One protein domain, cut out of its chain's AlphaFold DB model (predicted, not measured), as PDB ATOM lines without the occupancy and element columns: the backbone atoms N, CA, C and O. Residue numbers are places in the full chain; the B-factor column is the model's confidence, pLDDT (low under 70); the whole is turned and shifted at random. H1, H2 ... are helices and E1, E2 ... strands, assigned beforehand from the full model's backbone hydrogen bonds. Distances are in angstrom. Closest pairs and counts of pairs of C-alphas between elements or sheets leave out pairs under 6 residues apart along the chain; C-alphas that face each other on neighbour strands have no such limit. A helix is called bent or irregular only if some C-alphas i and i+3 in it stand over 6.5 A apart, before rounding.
ATOM      1  N   ILE A  77     258.958 228.035 231.548       89.44
ATOM      2  CA  ILE A  77     259.404 227.488 232.820       89.44
ATOM      3  C   ILE A  77     259.513 225.984 232.648       89.44
ATOM      4  O   ILE A  77     258.550 225.329 232.245       89.44
ATOM      5  N   GLU A  78     260.696 225.453 232.934       91.19
ATOM      6  CA  GLU A  78     260.983 224.026 232.838       91.19
ATOM      7  C   GLU A  78     261.100 223.432 234.234       91.19
ATOM      8  O   GLU A  78     261.920 223.860 235.051       91.19
ATOM      9  N   LEU A  79     260.246 222.451 234.494       93.44
ATOM     10  CA  LEU A  79     260.106 221.763 235.764       93.44
ATOM     11  C   LEU A  79     260.327 220.270 235.538       93.44
ATOM     12  O   LEU A  79     259.950 219.720 234.501       93.44
ATOM     13  N   PHE A  80     260.903 219.599 236.524       94.50
ATOM     14  CA  PHE A  80     261.232 218.184 236.454       94.50
ATOM     15  C   PHE A  80     260.702 217.462 237.680       94.50
ATOM     16  O   PHE A  80     260.811 217.958 238.802       94.50
ATOM     17  N   THR A  81     260.160 216.267 237.472       96.56
ATOM     18  CA  THR A  81     259.816 215.355 238.562       96.56
ATOM     19  C   THR A  81     260.563 214.045 238.400       96.56
ATOM     20  O   THR A  81     260.548 213.480 237.310       96.56
ATOM     21  N   LEU A  82     261.148 213.545 239.485       96.00
ATOM     22  CA  LEU A  82     261.700 212.197 239.595       96.00
ATOM     23  C   LEU A  82     260.820 211.407 240.564       96.00
ATOM     24  O   LEU A  82     260.802 211.695 241.761       96.00
ATOM     25  N   GLN A  83     260.079 210.436 240.045       97.38
ATOM     26  CA  GLN A  83     259.189 209.582 240.817       97.38
ATOM     27  C   GLN A  83     259.814 208.205 241.022       97.38
ATOM     28  O   GLN A  83     260.179 207.522 240.060       97.38
ATOM     29  N   LEU A  84     259.891 207.796 242.286       96.75
ATOM     30  CA  LEU A  84     260.328 206.465 242.670       96.75
ATOM     31  C   LEU A  84     259.205 205.434 242.487       96.75
ATOM     32  O   LEU A  84     258.026 205.730 242.698       96.75
ATOM     33  N   ASP A  85     259.595 204.216 242.114       95.06
ATOM     34  CA  ASP A  85     258.748 203.035 242.132       95.06
ATOM     35  C   ASP A  85     258.879 202.297 243.473       95.06
ATOM     36  O   ASP A  85     259.983 202.058 243.965       95.06
ATOM     37  N   ASN A  86     257.748 201.909 244.059       95.25
ATOM     38  CA  ASN A  86     257.735 201.281 245.378       95.25
ATOM     39  C   ASN A  86     258.402 199.900 245.390       95.25
ATOM     40  O   ASN A  86     258.994 199.515 246.393       95.25
ATOM     41  N   THR A  87     258.284 199.144 244.300       94.19
ATOM     42  CA  THR A  87     258.830 197.789 244.204       94.19
ATOM     43  C   THR A  87     260.334 197.819 243.964       94.19
ATOM     44  O   THR A  87     261.052 197.025 244.562       94.19
ATOM     45  N   LEU A  88     260.818 198.737 243.126       93.56
ATOM     46  CA  LEU A  88     262.241 198.847 242.800       93.56
ATOM     47  C   LEU A  88     263.029 199.633 243.855       93.56
ATOM     48  O   LEU A  88     264.166 199.279 244.158       93.56
ATOM     49  N   HIS A  89     262.440 200.685 244.425       96.88
ATOM     50  CA  HIS A  89     263.158 201.656 245.258       96.88
ATOM     51  C   HIS A  89     262.689 201.705 246.717       96.88
ATOM     52  O   HIS A  89     263.273 202.442 247.508       96.88
ATOM     53  N   GLY A  90     261.616 200.987 247.068       95.00
ATOM     54  CA  GLY A  90     261.081 200.939 248.436       95.00
ATOM     55  C   GLY A  90     260.273 202.169 248.852       95.00
ATOM     56  O   GLY A  90     259.904 202.297 250.017       95.00
ATOM     57  N   ALA A  91     259.998 203.085 247.919       96.00
ATOM     58  CA  ALA A  91     259.240 204.304 248.173       96.00
ATOM     59  C   ALA A  91     258.523 204.807 246.912       96.00
ATOM     60  O   ALA A  91     258.932 204.527 245.790       96.00
ATOM     61  N   THR A  92     257.492 205.632 247.102       96.50
ATOM     62  CA  THR A  92     256.774 206.347 246.026       96.50
ATOM     63  C   THR A  92     257.105 207.841 245.995       96.50
ATOM     64  O   THR A  92     256.306 208.656 245.531       96.50
ATOM     65  N   THR A  93     258.242 208.232 246.576       97.19
ATOM     66  CA  THR A  93     258.640 209.637 246.713       97.19
ATOM     67  C   THR A  93     258.747 210.307 245.346       97.19
ATOM     68  O   THR A  93     259.281 209.732 244.399       97.19
ATOM     69  N   VAL A  94     258.254 211.544 245.254       97.69
ATOM     70  CA  VAL A  94     258.358 212.380 244.053       97.69
ATOM     71  C   VAL A  94     259.225 213.589 244.369       97.69
ATOM     72  O   VAL A  94     258.777 214.526 245.035       97.69
ATOM     73  N   TYR A  95     260.455 213.580 243.871       96.62
ATOM     74  CA  TYR A  95     261.352 214.728 243.938       96.62
ATOM     75  C   TYR A  95     261.020 215.714 242.818       96.62
ATOM     76  O   TYR A  95     260.676 215.307 241.709       96.62
ATOM     77  N   ARG A  96     261.095 217.013 243.113       95.94
ATOM     78  CA  ARG A  96     260.659 218.093 242.219       95.94
ATOM     79  C   ARG A  96     261.758 219.132 242.092       95.94
ATOM     80  O   ARG A  96     262.190 219.683 243.102       95.94
ATOM     81  N   PHE A  97     262.182 219.405 240.864       93.88
ATOM     82  CA  PHE A  97     263.327 220.264 240.575       93.88
ATOM     83  C   PHE A  97     263.033 221.269 239.462       93.88
ATOM     84  O   PHE A  97     262.211 221.011 238.583       93.88
ATOM     85  N   HIS A  98     263.754 222.386 239.455       91.38
ATOM     86  CA  HIS A  98     263.823 223.300 238.315       91.38
ATOM     87  C   HIS A  98     265.229 223.901 238.174       91.38
ATOM     88  O   HIS A  98     265.907 224.163 239.169       91.38
ATOM     89  N   GLY A  99     265.645 224.185 236.935       85.50
ATOM     90  CA  GLY A  99     266.990 224.689 236.604       85.50
ATOM     91  C   GLY A  99     267.252 226.159 236.965       85.50
ATOM     92  O   GLY A  99     268.305 226.702 236.645       85.50
ATOM     93  N   GLY A 100     266.306 226.835 237.624       75.19
ATOM     94  CA  GLY A 100     266.461 228.226 238.062       75.19
ATOM     95  C   GLY A 100     266.400 229.286 236.955       75.19
ATOM     96  O   GLY A 100     266.609 230.461 237.248       75.19
ATOM     97  N   SER A 101     266.116 228.912 235.708       58.03
ATOM     98  CA  SER A 101     265.901 229.864 234.618       58.03
ATOM     99  C   SER A 101     264.556 230.575 234.820       58.03
ATOM    100  O   SER A 101     263.522 229.916 234.884       58.03
ATOM    101  N   ASN A 102     264.568 231.911 234.857       55.94
ATOM    102  CA  ASN A 102     263.393 232.780 234.665       55.94
ATOM    103  C   ASN A 102     262.508 233.122 235.885       55.94
ATOM    104  O   ASN A 102     261.315 233.325 235.688       55.94
ATOM    105  N   MET A 103     263.033 233.283 237.110       59.66
ATOM    106  CA  MET A 103     262.233 233.862 238.212       59.66
ATOM    107  C   MET A 103     262.969 234.949 239.009       59.66
ATOM    108  O   MET A 103     264.191 234.923 239.121       59.66
ATOM    109  N   ASN A 104     262.209 235.914 239.551       53.84
ATOM    110  CA  ASN A 104     262.722 237.110 240.246       53.84
ATOM    111  C   ASN A 104     263.283 236.837 241.657       53.84
ATOM    112  O   ASN A 104     263.800 237.740 242.310       53.84
ATOM    113  N   ALA A 105     263.184 235.598 242.130       57.56
ATOM    114  CA  ALA A 105     263.682 235.161 243.417       57.56
ATOM    115  C   ALA A 105     264.375 233.816 243.206       57.56
ATOM    116  O   ALA A 105     263.789 232.896 242.644       57.56
ATOM    117  N   ASN A 106     265.621 233.695 243.662       63.62
ATOM    118  CA  ASN A 106     266.443 232.480 243.589       63.62
ATOM    119  C   ASN A 106     265.901 231.302 244.445       63.62
ATOM    120  O   ASN A 106     266.686 230.485 244.920       63.62
ATOM    121  N   GLY A 107     264.589 231.239 244.684       79.62
ATOM    122  CA  GLY A 107     263.903 230.252 245.514       79.62
ATOM    123  C   GLY A 107     263.172 229.179 244.708       79.62
ATOM    124  O   GLY A 107     263.393 229.025 243.507       79.62
ATOM    125  N   GLU A 108     262.318 228.434 245.408       88.56
ATOM    126  CA  GLU A 108     261.459 227.399 244.831       88.56
ATOM    127  C   GLU A 108     260.405 227.984 243.884       88.56
ATOM    128  O   GLU A 108     259.954 229.117 244.062       88.56
ATOM    129  N   ILE A 109     259.970 227.173 242.918       91.00
ATOM    130  CA  ILE A 109     258.805 227.465 242.074       91.00
ATOM    131  C   ILE A 109     257.611 226.664 242.581       91.00
ATOM    132  O   ILE A 109     257.698 225.450 242.722       91.00
ATOM    133  N   VAL A 110     256.475 227.318 242.795       92.25
ATOM    134  CA  VAL A 110     255.197 226.660 243.075       92.25
ATOM    135  C   VAL A 110     254.434 226.476 241.764       92.25
ATOM    136  O   VAL A 110     254.111 227.449 241.087       92.25
ATOM    137  N   TRP A 111     254.147 225.235 241.389       94.25
ATOM    138  CA  TRP A 111     253.347 224.911 240.210       94.25
ATOM    139  C   TRP A 111     252.277 223.886 240.554       94.25
ATOM    140  O   TRP A 111     252.578 222.823 241.109       94.25
ATOM    141  N   ALA A 112     251.026 224.207 240.226       94.25
ATOM    142  CA  ALA A 112     249.860 223.393 240.546       94.25
ATOM    143  C   ALA A 112     249.839 223.000 242.036       94.25
ATOM    144  O   ALA A 112     249.653 221.833 242.387       94.25
ATOM    145  N   GLY A 113     250.128 223.970 242.912       94.06
ATOM    146  CA  GLY A 113     250.216 223.778 244.362       94.06
ATOM    147  C   GLY A 113     251.422 222.973 244.871       94.06
ATOM    148  O   GLY A 113     251.488 222.693 246.065       94.06
ATOM    149  N   ASN A 114     252.375 222.591 244.016       95.81
ATOM    150  CA  ASN A 114     253.567 221.837 244.412       95.81
ATOM    151  C   ASN A 114     254.827 222.706 244.349       95.81
ATOM    152  O   ASN A 114     255.061 223.356 243.335       95.81
ATOM    153  N   SER A 115     255.671 222.643 245.379       94.25
ATOM    154  CA  SER A 115     257.004 223.258 245.368       94.25
ATOM    155  C   SER A 115     258.006 222.448 244.543       94.25
ATOM    156  O   SER A 115     258.118 221.229 244.686       94.25
ATOM    157  N   TYR A 116     258.775 223.148 243.717       94.12
ATOM    158  CA  TYR A 116     259.897 222.642 242.941       94.12
ATOM    159  C   TYR A 116     261.171 223.301 243.452       94.12
ATOM    160  O   TYR A 116     261.289 224.524 243.441       94.12
ATOM    161  N   LEU A 117     262.132 222.481 243.871       92.06
ATOM    162  CA  LEU A 117     263.405 222.945 244.403       92.06
ATOM    163  C   LEU A 117     264.306 223.461 243.280       92.06
ATOM    164  O   LEU A 117     264.491 222.795 242.256       92.06
ATOM    165  N   ARG A 118     264.936 224.615 243.497       89.81
ATOM    166  CA  ARG A 118     265.969 225.114 242.592       89.81
ATOM    167  C   ARG A 118     267.178 224.196 242.656       89.81
ATOM    168  O   ARG A 118     267.879 224.152 243.666       89.81
ATOM    169  N   PHE A 119     267.445 223.491 241.568       89.81
ATOM    170  CA  PHE A 119     268.528 222.525 241.511       89.81
ATOM    171  C   PHE A 119     269.114 222.499 240.100       89.81
ATOM    172  O   PHE A 119     268.337 222.402 239.149       89.81
ATOM    173  N   PRO A 120     270.444 222.623 239.918       89.88
ATOM    174  CA  PRO A 120     271.022 222.581 238.583       89.88
ATOM    175  C   PRO A 120     270.728 221.223 237.943       89.88
ATOM    176  O   PRO A 120     271.167 220.178 238.428       89.88
ATOM    177  N   ILE A 121     269.935 221.269 236.882       90.12
ATOM    178  CA  ILE A 121     269.441 220.124 236.136       90.12
ATOM    179  C   ILE A 121     269.401 220.522 234.668       90.12
ATOM    180  O   ILE A 121     268.904 221.593 234.316       90.12
ATOM    181  N   GLU A 122     269.934 219.659 233.823       87.44
ATOM    182  CA  GLU A 122     269.938 219.828 232.382       87.44
ATOM    183  C   GLU A 122     269.502 218.516 231.746       87.44
ATOM    184  O   GLU A 122     269.935 217.437 232.156       87.44
ATOM    185  N   VAL A 123     268.633 218.601 230.740       85.25
ATOM    186  CA  VAL A 123     268.270 217.433 229.944       85.25
ATOM    187  C   VAL A 123     268.419 217.752 228.472       85.25
ATOM    188  O   VAL A 123     267.848 218.716 227.962       85.25
ATOM    189  N   THR A 124     269.186 216.913 227.788       84.75
ATOM    190  CA  THR A 124     269.470 217.028 226.357       84.75
ATOM    191  C   THR A 124     268.987 215.777 225.626       84.75
ATOM    192  O   THR A 124     268.702 214.754 226.242       84.75
ATOM    193  N   GLY A 125     268.861 215.838 224.298       77.06
ATOM    194  CA  GLY A 125     268.551 214.645 223.496       77.06
ATOM    195  C   GLY A 125     267.071 214.249 223.418       77.06
ATOM    196  O   GLY A 125     266.769 213.129 223.023       77.06
ATOM    197  N   PHE A 126     266.136 215.156 223.728       68.06
ATOM    198  CA  PHE A 126     264.695 214.924 223.521       68.06
ATOM    199  C   PHE A 126     264.263 214.888 222.045       68.06
ATOM    200  O   PHE A 126     263.144 214.480 221.738       68.06
ATOM    201  N   ALA A 127     265.116 215.331 221.117       64.38
ATOM    202  CA  ALA A 127     264.768 215.383 219.703       64.38
ATOM    203  C   ALA A 127     264.656 213.970 219.108       64.38
ATOM    204  O   ALA A 127     265.621 213.206 219.120       64.38
ATOM    205  N   PHE A 128     263.494 213.649 218.534       56.34
ATOM    206  CA  PHE A 128     263.331 212.476 217.678       56.34
ATOM    207  C   PHE A 128     264.240 212.613 216.453       56.34
ATOM    208  O   PHE A 128     264.132 213.581 215.698       56.34
ATOM    209  N   GLN A 129     265.117 211.635 216.241       57.28
ATOM    210  CA  GLN A 129     265.966 211.558 215.056       57.28
ATOM    211  C   GLN A 129     265.495 210.379 214.202       57.28
ATOM    212  O   GLN A 129     265.512 209.250 214.678       57.28
ATOM    213  N   ASN A 130     265.038 210.646 212.971       55.41
ATOM    214  CA  ASN A 130     264.784 209.682 211.883       55.41
ATOM    215  C   ASN A 130     264.487 208.223 212.308       55.41
ATOM    216  O   ASN A 130     265.231 207.307 211.966       55.41
ATOM    217  N   GLY A 131     263.387 207.996 213.033       61.91
ATOM    218  CA  GLY A 131     262.901 206.650 213.373       61.91
ATOM    219  C   GLY A 131     263.558 205.973 214.583       61.91
ATOM    220  O   GLY A 131     263.121 204.889 214.959       61.91
ATOM    221  N   GLN A 132     264.547 206.599 215.229       62.25
ATOM    222  CA  GLN A 132     265.107 206.135 216.498       62.25
ATOM    223  C   GLN A 132     264.378 206.798 217.672       62.25
ATOM    224  O   GLN A 132     264.171 208.017 217.689       62.25
ATOM    225  N   LEU A 133     263.978 205.989 218.659       69.81
ATOM    226  CA  LEU A 133     263.404 206.504 219.900       69.81
ATOM    227  C   LEU A 133     264.447 207.386 220.608       69.81
ATOM    228  O   LEU A 133     265.614 206.993 220.696       69.81
ATOM    229  N   PRO A 134     264.061 208.583 221.084       75.19
ATOM    230  CA  PRO A 134     264.990 209.474 221.757       75.19
ATOM    231  C   PRO A 134     265.524 208.795 223.019       75.19
ATOM    232  O   PRO A 134     264.762 208.191 223.779       75.19
ATOM    233  N   ARG A 135     266.833 208.938 223.243       83.56
ATOM    234  CA  ARG A 135     267.545 208.519 224.458       83.56
ATOM    235  C   ARG A 135     268.081 209.769 225.170       83.56
ATOM    236  O   ARG A 135     269.258 210.099 224.997       83.56
ATOM    237  N   PRO A 136     267.229 210.546 225.864       89.88
ATOM    238  CA  PRO A 136     267.667 211.782 226.490       89.88
ATOM    239  C   PRO A 136     268.721 211.526 227.567       89.88
ATOM    240  O   PRO A 136     268.697 210.502 228.251       89.88
ATOM    241  N   LYS A 137     269.616 212.492 227.751       92.44
ATOM    242  CA  LYS A 137     270.603 212.498 228.828       92.44
ATOM    243  C   LYS A 137     270.195 213.514 229.874       92.44
ATOM    244  O   LYS A 137     270.070 214.694 229.552       92.44
ATOM    245  N   LEU A 138     269.998 213.048 231.101       93.38
ATOM    246  CA  LEU A 138     269.703 213.874 232.266       93.38
ATOM    247  C   LEU A 138     270.985 214.050 233.077       93.38
ATOM    248  O   LEU A 138     271.530 213.074 233.584       93.38
ATOM    249  N   VAL A 139     271.433 215.290 233.226       94.44
ATOM    250  CA  VAL A 139     272.563 215.665 234.076       94.44
ATOM    251  C   VAL A 139     272.024 216.477 235.240       94.44
ATOM    252  O   VAL A 139     271.347 217.487 235.051       94.44
ATOM    253  N   VAL A 140     272.317 216.034 236.458       94.25
ATOM    254  CA  VAL A 140     271.862 216.692 237.683       94.25
ATOM    255  C   VAL A 140     273.061 216.992 238.566       94.25
ATOM    256  O   VAL A 140     273.983 216.183 238.663       94.25
ATOM    257  N   SER A 141     273.061 218.149 239.225       94.19
ATOM    258  CA  SER A 141     274.110 218.477 240.185       94.19
ATOM    259  C   SER A 141     274.139 217.482 241.341       94.19
ATOM    260  O   SER A 141     273.111 217.058 241.859       94.19
ATOM    261  N   ASN A 142     275.344 217.167 241.792       94.62
ATOM    262  CA  ASN A 142     275.603 216.393 242.992       94.62
ATOM    263  C   ASN A 142     276.420 217.171 244.031       94.62
ATOM    264  O   ASN A 142     276.898 216.595 245.002       94.62
ATOM    265  N   ALA A 143     276.561 218.491 243.870       91.31
ATOM    266  CA  ALA A 143     277.392 219.315 244.749       91.31
ATOM    267  C   ALA A 143     276.971 219.246 246.233       91.31
ATOM    268  O   ALA A 143     277.806 219.391 247.124       91.31
ATOM    269  N   THR A 144     275.684 219.003 246.505       89.69
ATOM    270  CA  THR A 144     275.139 218.817 247.861       89.69
ATOM    271  C   THR A 144     275.080 217.351 248.305       89.69
ATOM    272  O   THR A 144     274.679 217.083 249.434       89.69
ATOM    273  N   GLY A 145     275.433 216.398 247.436       93.56
ATOM    274  CA  GLY A 145     275.315 214.957 247.681       93.56
ATOM    275  C   GLY A 145     273.881 214.414 247.669       93.56
ATOM    276  O   GLY A 145     273.675 213.246 247.991       93.56
ATOM    277  N   LEU A 146     272.882 215.236 247.318       93.62
ATOM    278  CA  LEU A 146     271.466 214.857 247.380       93.62
ATOM    279  C   LEU A 146     271.143 213.656 246.481       93.62
ATOM    280  O   LEU A 146     270.451 212.744 246.918       93.62
ATOM    281  N   ILE A 147     271.659 213.631 245.249       95.38
ATOM    282  CA  ILE A 147     271.377 212.538 244.308       95.38
ATOM    283  C   ILE A 147     272.090 211.255 244.746       95.38
ATOM    284  O   ILE A 147     271.455 210.204 244.782       95.38
ATOM    285  N   SER A 148     273.356 211.333 245.172       96.69
ATOM    286  CA  SER A 148     274.063 210.178 245.751       96.69
ATOM    287  C   SER A 148     273.366 209.615 246.990       96.69
ATOM    288  O   SER A 148     273.295 208.401 247.151       96.69
ATOM    289  N   ALA A 149     272.809 210.468 247.856       96.31
ATOM    290  CA  ALA A 149     272.046 210.009 249.014       96.31
ATOM    291  C   ALA A 149     270.790 209.226 248.594       96.31
ATOM    292  O   ALA A 149     270.523 208.163 249.145       96.31
ATOM    293  N   ILE A 150     270.064 209.705 247.574       96.06
ATOM    294  CA  ILE A 150     268.916 208.981 247.010       96.06
ATOM    295  C   ILE A 150     269.366 207.631 246.435       96.06
ATOM    296  O   ILE A 150     268.733 206.618 246.723       96.06
ATOM    297  N   LEU A 151     270.461 207.598 245.664       96.75
ATOM    298  CA  LEU A 151     271.017 206.363 245.096       96.75
ATOM    299  C   LEU A 151     271.345 205.329 246.184       96.75
ATOM    300  O   LEU A 151     270.997 204.159 246.047       96.75
ATOM    301  N   LEU A 152     271.959 205.759 247.291       96.44
ATOM    302  CA  LEU A 152     272.230 204.889 248.437       96.44
ATOM    303  C   LEU A 152     270.936 204.319 249.031       96.44
ATOM    304  O   LEU A 152     270.842 203.107 249.191       96.44
ATOM    305  N   THR A 153     269.930 205.162 249.287       96.19
ATOM    306  CA  THR A 153     268.646 204.725 249.858       96.19
ATOM    307  C   THR A 153     267.920 203.722 248.964       96.19
ATOM    308  O   THR A 153     267.446 202.700 249.451       96.19
ATOM    309  N   VAL A 154     267.838 203.956 247.649       95.88
ATOM    310  CA  VAL A 154     267.134 203.007 246.763       95.88
ATOM    311  C   VAL A 154     267.874 201.673 246.644       95.88
ATOM    312  O   VAL A 154     267.239 200.622 246.526       95.88
ATOM    313  N   ASN A 155     269.205 201.696 246.760       96.25
ATOM    314  CA  ASN A 155     270.039 200.499 246.747       96.25
ATOM    315  C   ASN A 155     269.914 199.648 248.025       96.25
ATOM    316  O   ASN A 155     270.302 198.480 248.001       96.25
ATOM    317  N   GLU A 156     269.344 200.179 249.113       95.81
ATOM    318  CA  GLU A 156     268.955 199.377 250.285       95.81
ATOM    319  C   GLU A 156     267.778 198.445 249.969       95.81
ATOM    320  O   GLU A 156     267.688 197.356 250.536       95.81
ATOM    321  N   THR A 157     266.893 198.845 249.046       94.81
ATOM    322  CA  THR A 157     265.765 198.013 248.600       94.81
ATOM    323  C   THR A 157     266.192 197.049 247.501       94.81
ATOM    324  O   THR A 157     266.040 195.837 247.644       94.81
ATOM    325  N   THR A 158     266.757 197.579 246.413       94.50
ATOM    326  CA  THR A 158     267.249 196.770 245.293       94.50
ATOM    327  C   THR A 158     268.714 197.091 245.054       94.50
ATOM    328  O   THR A 158     269.050 198.121 244.475       94.50
ATOM    329  N   SER A 159     269.596 196.196 245.500       95.56
ATOM    330  CA  SER A 159     271.044 196.403 245.423       95.56
ATOM    331  C   SER A 159     271.510 196.673 243.987       95.56
ATOM    332  O   SER A 159     271.272 195.866 243.090       95.56
ATOM    333  N   GLY A 160     272.177 197.814 243.784       91.19
ATOM    334  CA  GLY A 160     272.736 198.218 242.491       91.19
ATOM    335  C   GLY A 160     271.703 198.654 241.448       91.19
ATOM    336  O   GLY A 160     272.034 198.701 240.266       91.19
ATOM    337  N   ASN A 161     270.462 198.952 241.848       93.44
ATOM    338  CA  ASN A 161     269.441 199.460 240.933       93.44
ATOM    339  C   ASN A 161     269.757 200.883 240.441       93.44
ATOM    340  O   ASN A 161     269.465 201.195 239.288       93.44
ATOM    341  N   ASP A 162     270.359 201.730 241.283       95.31
ATOM    342  CA  ASP A 162     270.796 203.083 240.913       95.31
ATOM    343  C   ASP A 162     269.702 203.930 240.216       95.31
ATOM    344  O   ASP A 162     269.972 204.641 239.247       95.31
ATOM    345  N   LEU A 163     268.461 203.861 240.721       96.00
ATOM    346  CA  LEU A 163     267.256 204.524 240.188       96.00
ATOM    347  C   LEU A 163     266.758 204.010 238.828       96.00
ATOM    348  O   LEU A 163     265.895 204.639 238.210       96.00
ATOM    349  N   THR A 164     267.258 202.873 238.349       94.94
ATOM    350  CA  THR A 164     266.757 202.240 237.124       94.94
ATOM    351  C   THR A 164     265.270 201.911 237.266       94.94
ATOM    352  O   THR A 164     264.864 201.209 238.189       94.94
ATOM    353  N   GLY A 165     264.453 202.397 236.328       92.38
ATOM    354  CA  GLY A 165     262.991 202.286 236.375       92.38
ATOM    355  C   GLY A 165     262.276 203.481 237.020       92.38
ATOM    356  O   GLY A 165     261.048 203.551 236.972       92.38
ATOM    357  N   ALA A 166     263.001 204.449 237.596       95.31
ATOM    358  CA  ALA A 166     262.389 205.682 238.092       95.31
ATOM    359  C   ALA A 166     261.817 206.511 236.937       95.31
ATOM    360  O   ALA A 166     262.427 206.632 235.873       95.31
ATOM    361  N   THR A 167     260.655 207.123 237.156       94.88
ATOM    362  CA  THR A 167     259.994 207.937 236.129       94.88
ATOM    363  C   THR A 167     260.452 209.386 236.226       94.88
ATOM    364  O   THR A 167     260.271 210.037 237.256       94.88
ATOM    365  N   VAL A 168     260.997 209.913 235.134       94.12
ATOM    366  CA  VAL A 168     261.350 211.323 234.968       94.12
ATOM    367  C   VAL A 168     260.312 211.984 234.073       94.12
ATOM    368  O   VAL A 168     260.090 211.552 232.944       94.12
ATOM    369  N   THR A 169     259.680 213.050 234.558       93.25
ATOM    370  CA  THR A 169     258.766 213.865 233.747       93.25
ATOM    371  C   THR A 169     259.290 215.282 233.639       93.25
ATOM    372  O   THR A 169     259.537 215.924 234.660       93.25
ATOM    373  N   ARG A 170     259.417 215.784 232.410       91.75
ATOM    374  CA  ARG A 170     259.624 217.206 232.143       91.75
ATOM    375  C   ARG A 170     258.278 217.863 231.875       91.75
ATOM    376  O   ARG A 170     257.516 217.446 231.002       91.75
ATOM    377  N   ILE A 171     258.001 218.895 232.656       93.25
ATOM    378  CA  ILE A 171     256.829 219.751 232.548       93.25
ATOM    379  C   ILE A 171     257.321 221.102 232.051       93.25
ATOM    380  O   ILE A 171     258.287 221.660 232.577       93.25
ATOM    381  N   ARG A 172     256.659 221.633 231.028       92.31
ATOM    382  CA  ARG A 172     256.934 222.974 230.515       92.31
ATOM    383  C   ARG A 172     255.651 223.778 230.613       92.31
ATOM    384  O   ARG A 172     254.601 223.319 230.173       92.31
ATOM    385  N   THR A 173     255.740 224.973 231.172       92.94
ATOM    386  CA  THR A 173     254.624 225.920 231.283       92.94
ATOM    387  C   THR A 173     255.118 227.331 230.978       92.94
ATOM    388  O   THR A 173     256.313 227.541 230.774       92.94
ATOM    389  N   LEU A 174     254.215 228.304 230.898       90.50
ATOM    390  CA  LEU A 174     254.574 229.712 230.778       90.50
ATOM    391  C   LEU A 174     254.515 230.387 232.146       90.50
ATOM    392  O   LEU A 174     253.607 230.126 232.933       90.50
ATOM    393  N   ALA A 175     255.436 231.320 232.391       89.06
ATOM    394  CA  ALA A 175     255.522 232.078 233.638       89.06
ATOM    395  C   ALA A 175     254.179 232.682 234.087       89.06
ATOM    396  O   ALA A 175     253.860 232.671 235.272       89.06
ATOM    397  N   LYS A 176     253.359 233.167 233.146       87.88
ATOM    398  CA  LYS A 176     252.045 233.761 233.444       87.88
ATOM    399  C   LYS A 176     251.030 232.810 234.084       87.88
ATOM    400  O   LYS A 176     250.090 233.295 234.700       87.88
ATOM    401  N   TYR A 177     251.196 231.495 233.945       92.56
ATOM    402  CA  TYR A 177     250.261 230.511 234.499       92.56
ATOM    403  C   TYR A 177     250.641 230.040 235.904       92.56
ATOM    404  O   TYR A 177     249.834 229.370 236.546       92.56
ATOM    405  N   LEU A 178     251.837 230.394 236.385       91.12
ATOM    406  CA  LEU A 178     252.344 229.986 237.693       91.12
ATOM    407  C   LEU A 178     251.432 230.423 238.850       91.12
ATOM    408  O   LEU A 178     250.742 231.447 238.784       91.12
ATOM    409  N   ASP A 179     251.490 229.675 239.952       91.44
ATOM    410  CA  ASP A 179     250.773 229.989 241.183       91.44
ATOM    411  C   ASP A 179     251.149 231.373 241.733       91.44
ATOM    412  O   ASP A 179     252.275 231.856 241.595       91.44
ATOM    413  N   ALA A 180     250.203 232.002 242.428       88.62
ATOM    414  CA  ALA A 180     250.368 233.342 242.987       88.62
ATOM    415  C   ALA A 180     251.529 233.451 243.998       88.62
ATOM    416  O   ALA A 180     252.114 234.523 244.149       88.62
ATOM    417  N   ALA A 181     251.890 232.337 244.646       87.50
ATOM    418  CA  ALA A 181     253.000 232.233 245.593       87.50
ATOM    419  C   ALA A 181     254.377 232.553 244.980       87.50
ATOM    420  O   ALA A 181     255.292 232.919 245.709       87.50
ATOM    421  N   ASN A 182     254.517 232.467 243.653       84.50
ATOM    422  CA  ASN A 182     255.768 232.787 242.955       84.50
ATOM    423  C   ASN A 182     256.029 234.289 242.816       84.50
ATOM    424  O   ASN A 182     257.114 234.693 242.402       84.50
ATOM    425  N   PHE A 183     255.030 235.124 243.103       79.25
ATOM    426  CA  PHE A 183     255.068 236.553 242.828       79.25
ATOM    427  C   PHE A 183     255.052 237.366 244.119       79.25
ATOM    428  O   PHE A 183     254.472 236.978 245.139       79.25
ATOM    429  N   SER A 184     255.682 238.539 244.074       74.69
ATOM    430  CA  SER A 184     255.745 239.432 245.225       74.69
ATOM    431  C   SER A 184     254.337 239.847 245.668       74.69
ATOM    432  O   SER A 184     253.487 240.240 244.873       74.69
ATOM    433  N   GLY A 185     254.072 239.739 246.970       72.75
ATOM    434  CA  GLY A 185     252.744 240.006 247.525       72.75
ATOM    435  C   GLY A 185     251.721 238.882 247.326       72.75
ATOM    436  O   GLY A 185     250.552 239.111 247.623       72.75
ATOM    437  N   GLY A 186     252.134 237.694 246.865       77.00
ATOM    438  CA  GLY A 186     251.275 236.507 246.812       77.00
ATOM    439  C   GLY A 186     250.139 236.622 245.796       77.00
ATOM    440  O   GLY A 186     249.043 236.121 246.031       77.00
ATOM    441  N   SER A 187     250.357 237.349 244.702       82.00
ATOM    442  CA  SER A 187     249.370 237.579 243.642       82.00
ATOM    443  C   SER A 187     250.058 237.542 242.286       82.00
ATOM    444  O   SER A 187     251.044 238.246 242.081       82.00
ATOM    445  N   ASN A 188     249.536 236.739 241.356       83.44
ATOM    446  CA  ASN A 188     250.068 236.665 239.999       83.44
ATOM    447  C   ASN A 188     249.656 237.930 239.208       83.44
ATOM    448  O   ASN A 188     248.461 238.168 239.024       83.44
ATOM    449  N   PRO A 189     250.613 238.757 238.740       81.44
ATOM    450  CA  PRO A 189     250.314 240.007 238.040       81.44
ATOM    451  C   PRO A 189     249.812 239.799 236.602       81.44
ATOM    452  O   PRO A 189     249.368 240.755 235.969       81.44
ATOM    453  N   TYR A 190     249.880 238.575 236.072       83.31
ATOM    454  CA  TYR A 190     249.513 238.235 234.697       83.31
ATOM    455  C   TYR A 190     248.116 237.622 234.562       83.31
ATOM    456  O   TYR A 190     247.671 237.378 233.439       83.31
ATOM    457  N   GLY A 191     247.420 237.393 235.677       83.56
ATOM    458  CA  GLY A 191     246.059 236.864 235.702       83.56
ATOM    459  C   GLY A 191     245.879 235.742 236.717       83.56
ATOM    460  O   GLY A 191     246.668 235.575 237.646       83.56
ATOM    461  N   THR A 192     244.805 234.976 236.544       87.88
ATOM    462  CA  THR A 192     244.525 233.799 237.368       87.88
ATOM    463  C   THR A 192     245.515 232.680 237.025       87.88
ATOM    464  O   THR A 192     245.639 232.353 235.843       87.88
ATOM    465  N   PRO A 193     246.202 232.080 238.018       91.00
ATOM    466  CA  PRO A 193     247.001 230.876 237.800       91.00
ATOM    467  C   PRO A 193     246.183 229.769 237.131       91.00
ATOM    468  O   PRO A 193     245.019 229.565 237.476       91.00
ATOM    469  N   ASP A 194     246.800 229.042 236.204       93.94
ATOM    470  CA  ASP A 194     246.157 227.941 235.486       93.94
ATOM    471  C   ASP A 194     247.042 226.689 235.568       93.94
ATOM    472  O   ASP A 194     248.000 226.568 234.802       93.94
ATOM    473  N   PRO A 195     246.732 225.738 236.467       93.12
ATOM    474  CA  PRO A 195     247.536 224.532 236.656       93.12
ATOM    475  C   PRO A 195     247.409 223.529 235.496       93.12
ATOM    476  O   PRO A 195     248.085 222.502 235.506       93.12
ATOM    477  N   THR A 196     246.535 223.787 234.518       92.75
ATOM    478  CA  THR A 196     246.312 222.922 233.347       92.75
ATOM    479  C   THR A 196     247.007 223.443 232.091       92.75
ATOM    480  O   THR A 196     247.136 222.713 231.108       92.75
ATOM    481  N   ALA A 197     247.488 224.688 232.117       93.44
ATOM    482  CA  ALA A 197     248.138 225.321 230.983       93.44
ATOM    483  C   ALA A 197     249.619 224.922 230.882       93.44
ATOM    484  O   ALA A 197     250.523 225.705 231.166       93.44
ATOM    485  N   GLU A 198     249.867 223.690 230.447       92.88
ATOM    486  CA  GLU A 198     251.198 223.127 230.217       92.88
ATOM    487  C   GLU A 198     251.339 222.574 228.792       92.88
ATOM    488  O   GLU A 198     250.366 222.214 228.127       92.88
ATOM    489  N   PHE A 199     252.575 222.515 228.301       90.19
ATOM    490  CA  PHE A 199     252.889 221.778 227.079       90.19
ATOM    491  C   PHE A 199     252.752 220.264 227.329       90.19
ATOM    492  O   PHE A 199     252.790 219.830 228.485       90.19
ATOM    493  N   PRO A 200     252.637 219.433 226.272       89.88
ATOM    494  CA  PRO A 200     252.633 217.983 226.425       89.88
ATOM    495  C   PRO A 200     253.806 217.505 227.286       89.88
ATOM    496  O   PRO A 200     254.955 217.866 227.029       89.88
ATOM    497  N   LYS A 201     253.505 216.706 228.314       89.62
ATOM    498  CA  LYS A 201     254.524 216.172 229.220       89.62
ATOM    499  C   LYS A 201     255.441 215.224 228.477       89.62
ATOM    500  O   LYS A 201     254.986 214.328 227.767       89.62
ATOM    501  N   GLU A 202     256.729 215.384 228.721       87.56
ATOM    502  CA  GLU A 202     257.746 214.485 228.204       87.56
ATOM    503  C   GLU A 202     258.097 213.508 229.337       87.56
ATOM    504  O   GLU A 202     258.704 213.898 230.336       87.56
ATOM    505  N   ILE A 203     257.625 212.263 229.225       90.06
ATOM    506  CA  ILE A 203     257.718 211.237 230.276       90.06
ATOM    507  C   ILE A 203     258.685 210.143 229.829       90.06
ATOM    508  O   ILE A 203     258.489 209.522 228.781       90.06
ATOM    509  N   TYR A 204     259.690 209.878 230.656       90.81
ATOM    510  CA  TYR A 204     260.719 208.872 230.424       90.81
ATOM    511  C   TYR A 204     260.968 208.041 231.679       90.81
ATOM    512  O   TYR A 204     260.646 208.453 232.791       90.81
ATOM    513  N   SER A 205     261.574 206.874 231.497       92.44
ATOM    514  CA  SER A 205     262.143 206.074 232.578       92.44
ATOM    515  C   SER A 205     263.660 206.224 232.575       92.44
ATOM    516  O   SER A 205     264.260 206.338 231.507       92.44
ATOM    517  N   ILE A 206     264.292 206.184 233.745       94.12
ATOM    518  CA  ILE A 206     265.744 205.991 233.840       94.12
ATOM    519  C   ILE A 206     266.059 204.566 233.374       94.12
ATOM    520  O   ILE A 206     265.493 203.608 233.903       94.12
ATOM    521  N   ASP A 207     266.930 204.447 232.371       92.62
ATOM    522  CA  ASP A 207     267.448 203.172 231.856       92.62
ATOM    523  C   ASP A 207     268.689 202.753 232.652       92.62
ATOM    524  O   ASP A 207     268.787 201.626 233.127       92.62
ATOM    525  N   ARG A 208     269.623 203.692 232.860       93.12
ATOM    526  CA  ARG A 208     270.814 203.471 233.692       93.12
ATOM    527  C   ARG A 208     271.459 204.767 234.169       93.12
ATOM    528  O   ARG A 208     271.355 205.814 233.522       93.12
ATOM    529  N   LYS A 209     272.228 204.661 235.253       95.62
ATOM    530  CA  LYS A 209     273.226 205.658 235.659       95.62
ATOM    531  C   LYS A 209     274.460 205.537 234.763       95.62
ATOM    532  O   LYS A 209     275.077 204.476 234.695       95.62
ATOM    533  N   ALA A 210     274.812 206.614 234.070       94.94
ATOM    534  CA  ALA A 210     275.983 206.661 233.199       94.94
ATOM    535  C   ALA A 210     277.248 207.044 233.977       94.94
ATOM    536  O   ALA A 210     278.276 206.383 233.849       94.94
ATOM    537  N   THR A 211     277.157 208.090 234.802       95.88
ATOM    538  CA  THR A 211     278.286 208.624 235.571       95.88
ATOM    539  C   THR A 211     277.802 209.144 236.919       95.88
ATOM    540  O   THR A 211     276.744 209.758 237.009       95.88
ATOM    541  N   GLU A 212     278.608 208.953 237.958       96.88
ATOM    542  CA  GLU A 212     278.446 209.608 239.254       96.88
ATOM    543  C   GLU A 212     279.789 210.195 239.677       96.88
ATOM    544  O   GLU A 212     280.792 209.490 239.781       96.88
ATOM    545  N   THR A 213     279.815 211.502 239.910       96.12
ATOM    546  CA  THR A 213     280.956 212.208 240.486       96.12
ATOM    547  C   THR A 213     280.495 213.021 241.688       96.12
ATOM    548  O   THR A 213     279.305 213.133 241.985       96.12
ATOM    549  N   ARG A 214     281.445 213.650 242.380       93.81
ATOM    550  CA  ARG A 214     281.129 214.589 243.462       93.81
ATOM    551  C   ARG A 214     280.349 215.822 242.981       93.81
ATOM    552  O   ARG A 214     279.731 216.499 243.792       93.81
ATOM    553  N   GLU A 215     280.388 216.133 241.688       93.75
ATOM    554  CA  GLU A 215     279.801 217.358 241.139       93.75
ATOM    555  C   GLU A 215     278.507 217.109 240.375       93.75
ATOM    556  O   GLU A 215     277.613 217.958 240.416       93.75
ATOM    557  N   ILE A 216     278.388 215.960 239.704       95.44
ATOM    558  CA  ILE A 216     277.244 215.622 238.855       95.44
ATOM    559  C   ILE A 216     276.884 214.137 238.930       95.44
ATOM    560  O   ILE A 216     277.735 213.285 239.180       95.44
ATOM    561  N   VAL A 217     275.624 213.834 238.630       97.00
ATOM    562  CA  VAL A 217     275.163 212.494 238.257       97.00
ATOM    563  C   VAL A 217     274.502 212.576 236.887       97.00
ATOM    564  O   VAL A 217     273.684 213.464 236.640       97.00
ATOM    565  N   GLU A 218     274.868 211.658 235.998       96.38
ATOM    566  CA  GLU A 218     274.317 211.541 234.649       96.38
ATOM    567  C   GLU A 218     273.504 210.251 234.518       96.38
ATOM    568  O   GLU A 218     273.980 209.166 234.865       96.38
ATOM    569  N   PHE A 219     272.299 210.373 233.965       96.19
ATOM    570  CA  PHE A 219     271.402 209.269 233.648       96.19
ATOM    571  C   PHE A 219     271.088 209.232 232.156       96.19
ATOM    572  O   PHE A 219     270.863 210.268 231.522       96.19
ATOM    573  N   GLU A 220     271.000 208.021 231.618       93.31
ATOM    574  CA  GLU A 220     270.392 207.772 230.316       93.31
ATOM    575  C   GLU A 220     268.910 207.456 230.514       93.31
ATOM    576  O   GLU A 220     268.537 206.596 231.316       93.31
ATOM    577  N   LEU A 221     268.063 208.188 229.795       92.06
ATOM    578  CA  LEU A 221     266.619 208.035 229.834       92.06
ATOM    579  C   LEU A 221     266.139 207.255 228.610       92.06
ATOM    580  O   LEU A 221     266.651 207.421 227.501       92.06
ATOM    581  N   ALA A 222     265.102 206.449 228.800       87.56
ATOM    582  CA  ALA A 222     264.428 205.713 227.745       87.56
ATOM    583  C   ALA A 222     262.926 206.000 227.768       87.56
ATOM    584  O   ALA A 222     262.322 206.245 228.817       87.56
ATOM    585  N   SER A 223     262.298 205.968 226.593       81.38
ATOM    586  CA  SER A 223     260.837 205.915 226.532       81.38
ATOM    587  C   SER A 223     260.360 204.635 227.217       81.38
ATOM    588  O   SER A 223     260.969 203.580 227.064       81.38
ATOM    589  N   VAL A 224     259.223 204.689 227.908       67.19
ATOM    590  CA  VAL A 224     258.580 203.493 228.487       67.19
ATOM    591  C   VAL A 224     258.256 202.412 227.443       67.19
ATOM    592  O   VAL A 224     258.034 201.266 227.811       67.19
TER     593      VAL A 224
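This is residues 77 to 224 of the 250 residues of the protein "Phage minor tail protein L" of Phenylobacterium sp (UniProt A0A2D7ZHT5). One strongly twisted sheet of nine strands is folded back on itself, with E3, E4, E2, E1 and E7 in one leaf, E9, E6 and E5 in the other, and the bent strand E8 as the hinge. H2 packs near the ends of E6, E8 and E9, and the short H1 touches H2. The 148 printed residues hold two named helices and nine named strands, along the chain E1 H1 E2 E3 E4 E5 E6 H2 E7 E8 E9; the mixed sheet runs E3 E4 E2 E1 E7 E8 E9 E6 E5. The class is mixed, helices and strands, with under half of the residues in named elements. The whole is compact, with a radius of gyration of the C-alphas of 16.1 A and spans of 48 by 38 by 28 A.

Find C-alpha 77 at (259.404, 227.488, 232.820); from there E1 runs 19.6 A through residues 77 to 83. Next come H1, residues 86 to 89, E2, 94 to 98, E3, 109 to 111, E4, 114 to 118, E5, 121 to 124, and E6, 137 to 141. H2, residues 146 to 157, starts at C-alpha 146 (271.466, 214.857, 247.380) and is 17.8 A long. E7, residues 167 to 174, measures 23.1 A, and E8, 202 to 212, 24.0 A. E9, residues 216 to 222, covers 19.6 A and ends at C-alpha 222 (264.428, 205.713, 227.745).

Start at E1, antiparallel to E2, with N 80 and O 97 at 2.8 A, and to E7, with N 79 and O 171 at 2.9 A. Beyond E2 look for E4, its parallel neighbour, with N 117 and O 96 at 2.9 A; E3 and E4 form a hairpin, N 116 and O 109 at 2.7 A. E4 runs on into E5 across a break of 2 residues, at 89 degrees. E7, E8 and E9 make a meander, each strand the antiparallel neighbour of the one before: N 168 and O 204 are 2.8 A apart, N 210 and O 218 2.8 A. E8 bends by 72 degrees at residue 208. E9 pairs with E6, N 219 and O 138 at 2.8 A, and E6 with the edge strand E5, N 139 and O 122 at 2.8 A. H2 is on the sheet at a height of 8.7 A, only just over none of its strands, with 2 of its C-alphas falling on E6; its closest C-alphas to E9 are Ile 147 and Val 217, 7.1 A. H1, not on the sheet, touches residues 153 to 157 of H2 alone; the closest C-alphas are His 89 and Val 154, 4.5 A. In H2, 7 of 8 O i to N i+4 pairs are within hydrogen-bond range; H1 is too short for one.

The two farthest C-alphas, Ser 159 and Pro 189, are 48.8 A apart. The printed part has no cut. Look for the long links at residues 125 to 136 and 175 to 201. The mean pLDDT of the printed part is 88.4; residues 101 to 106, 126 to 133 and 224 are under 70.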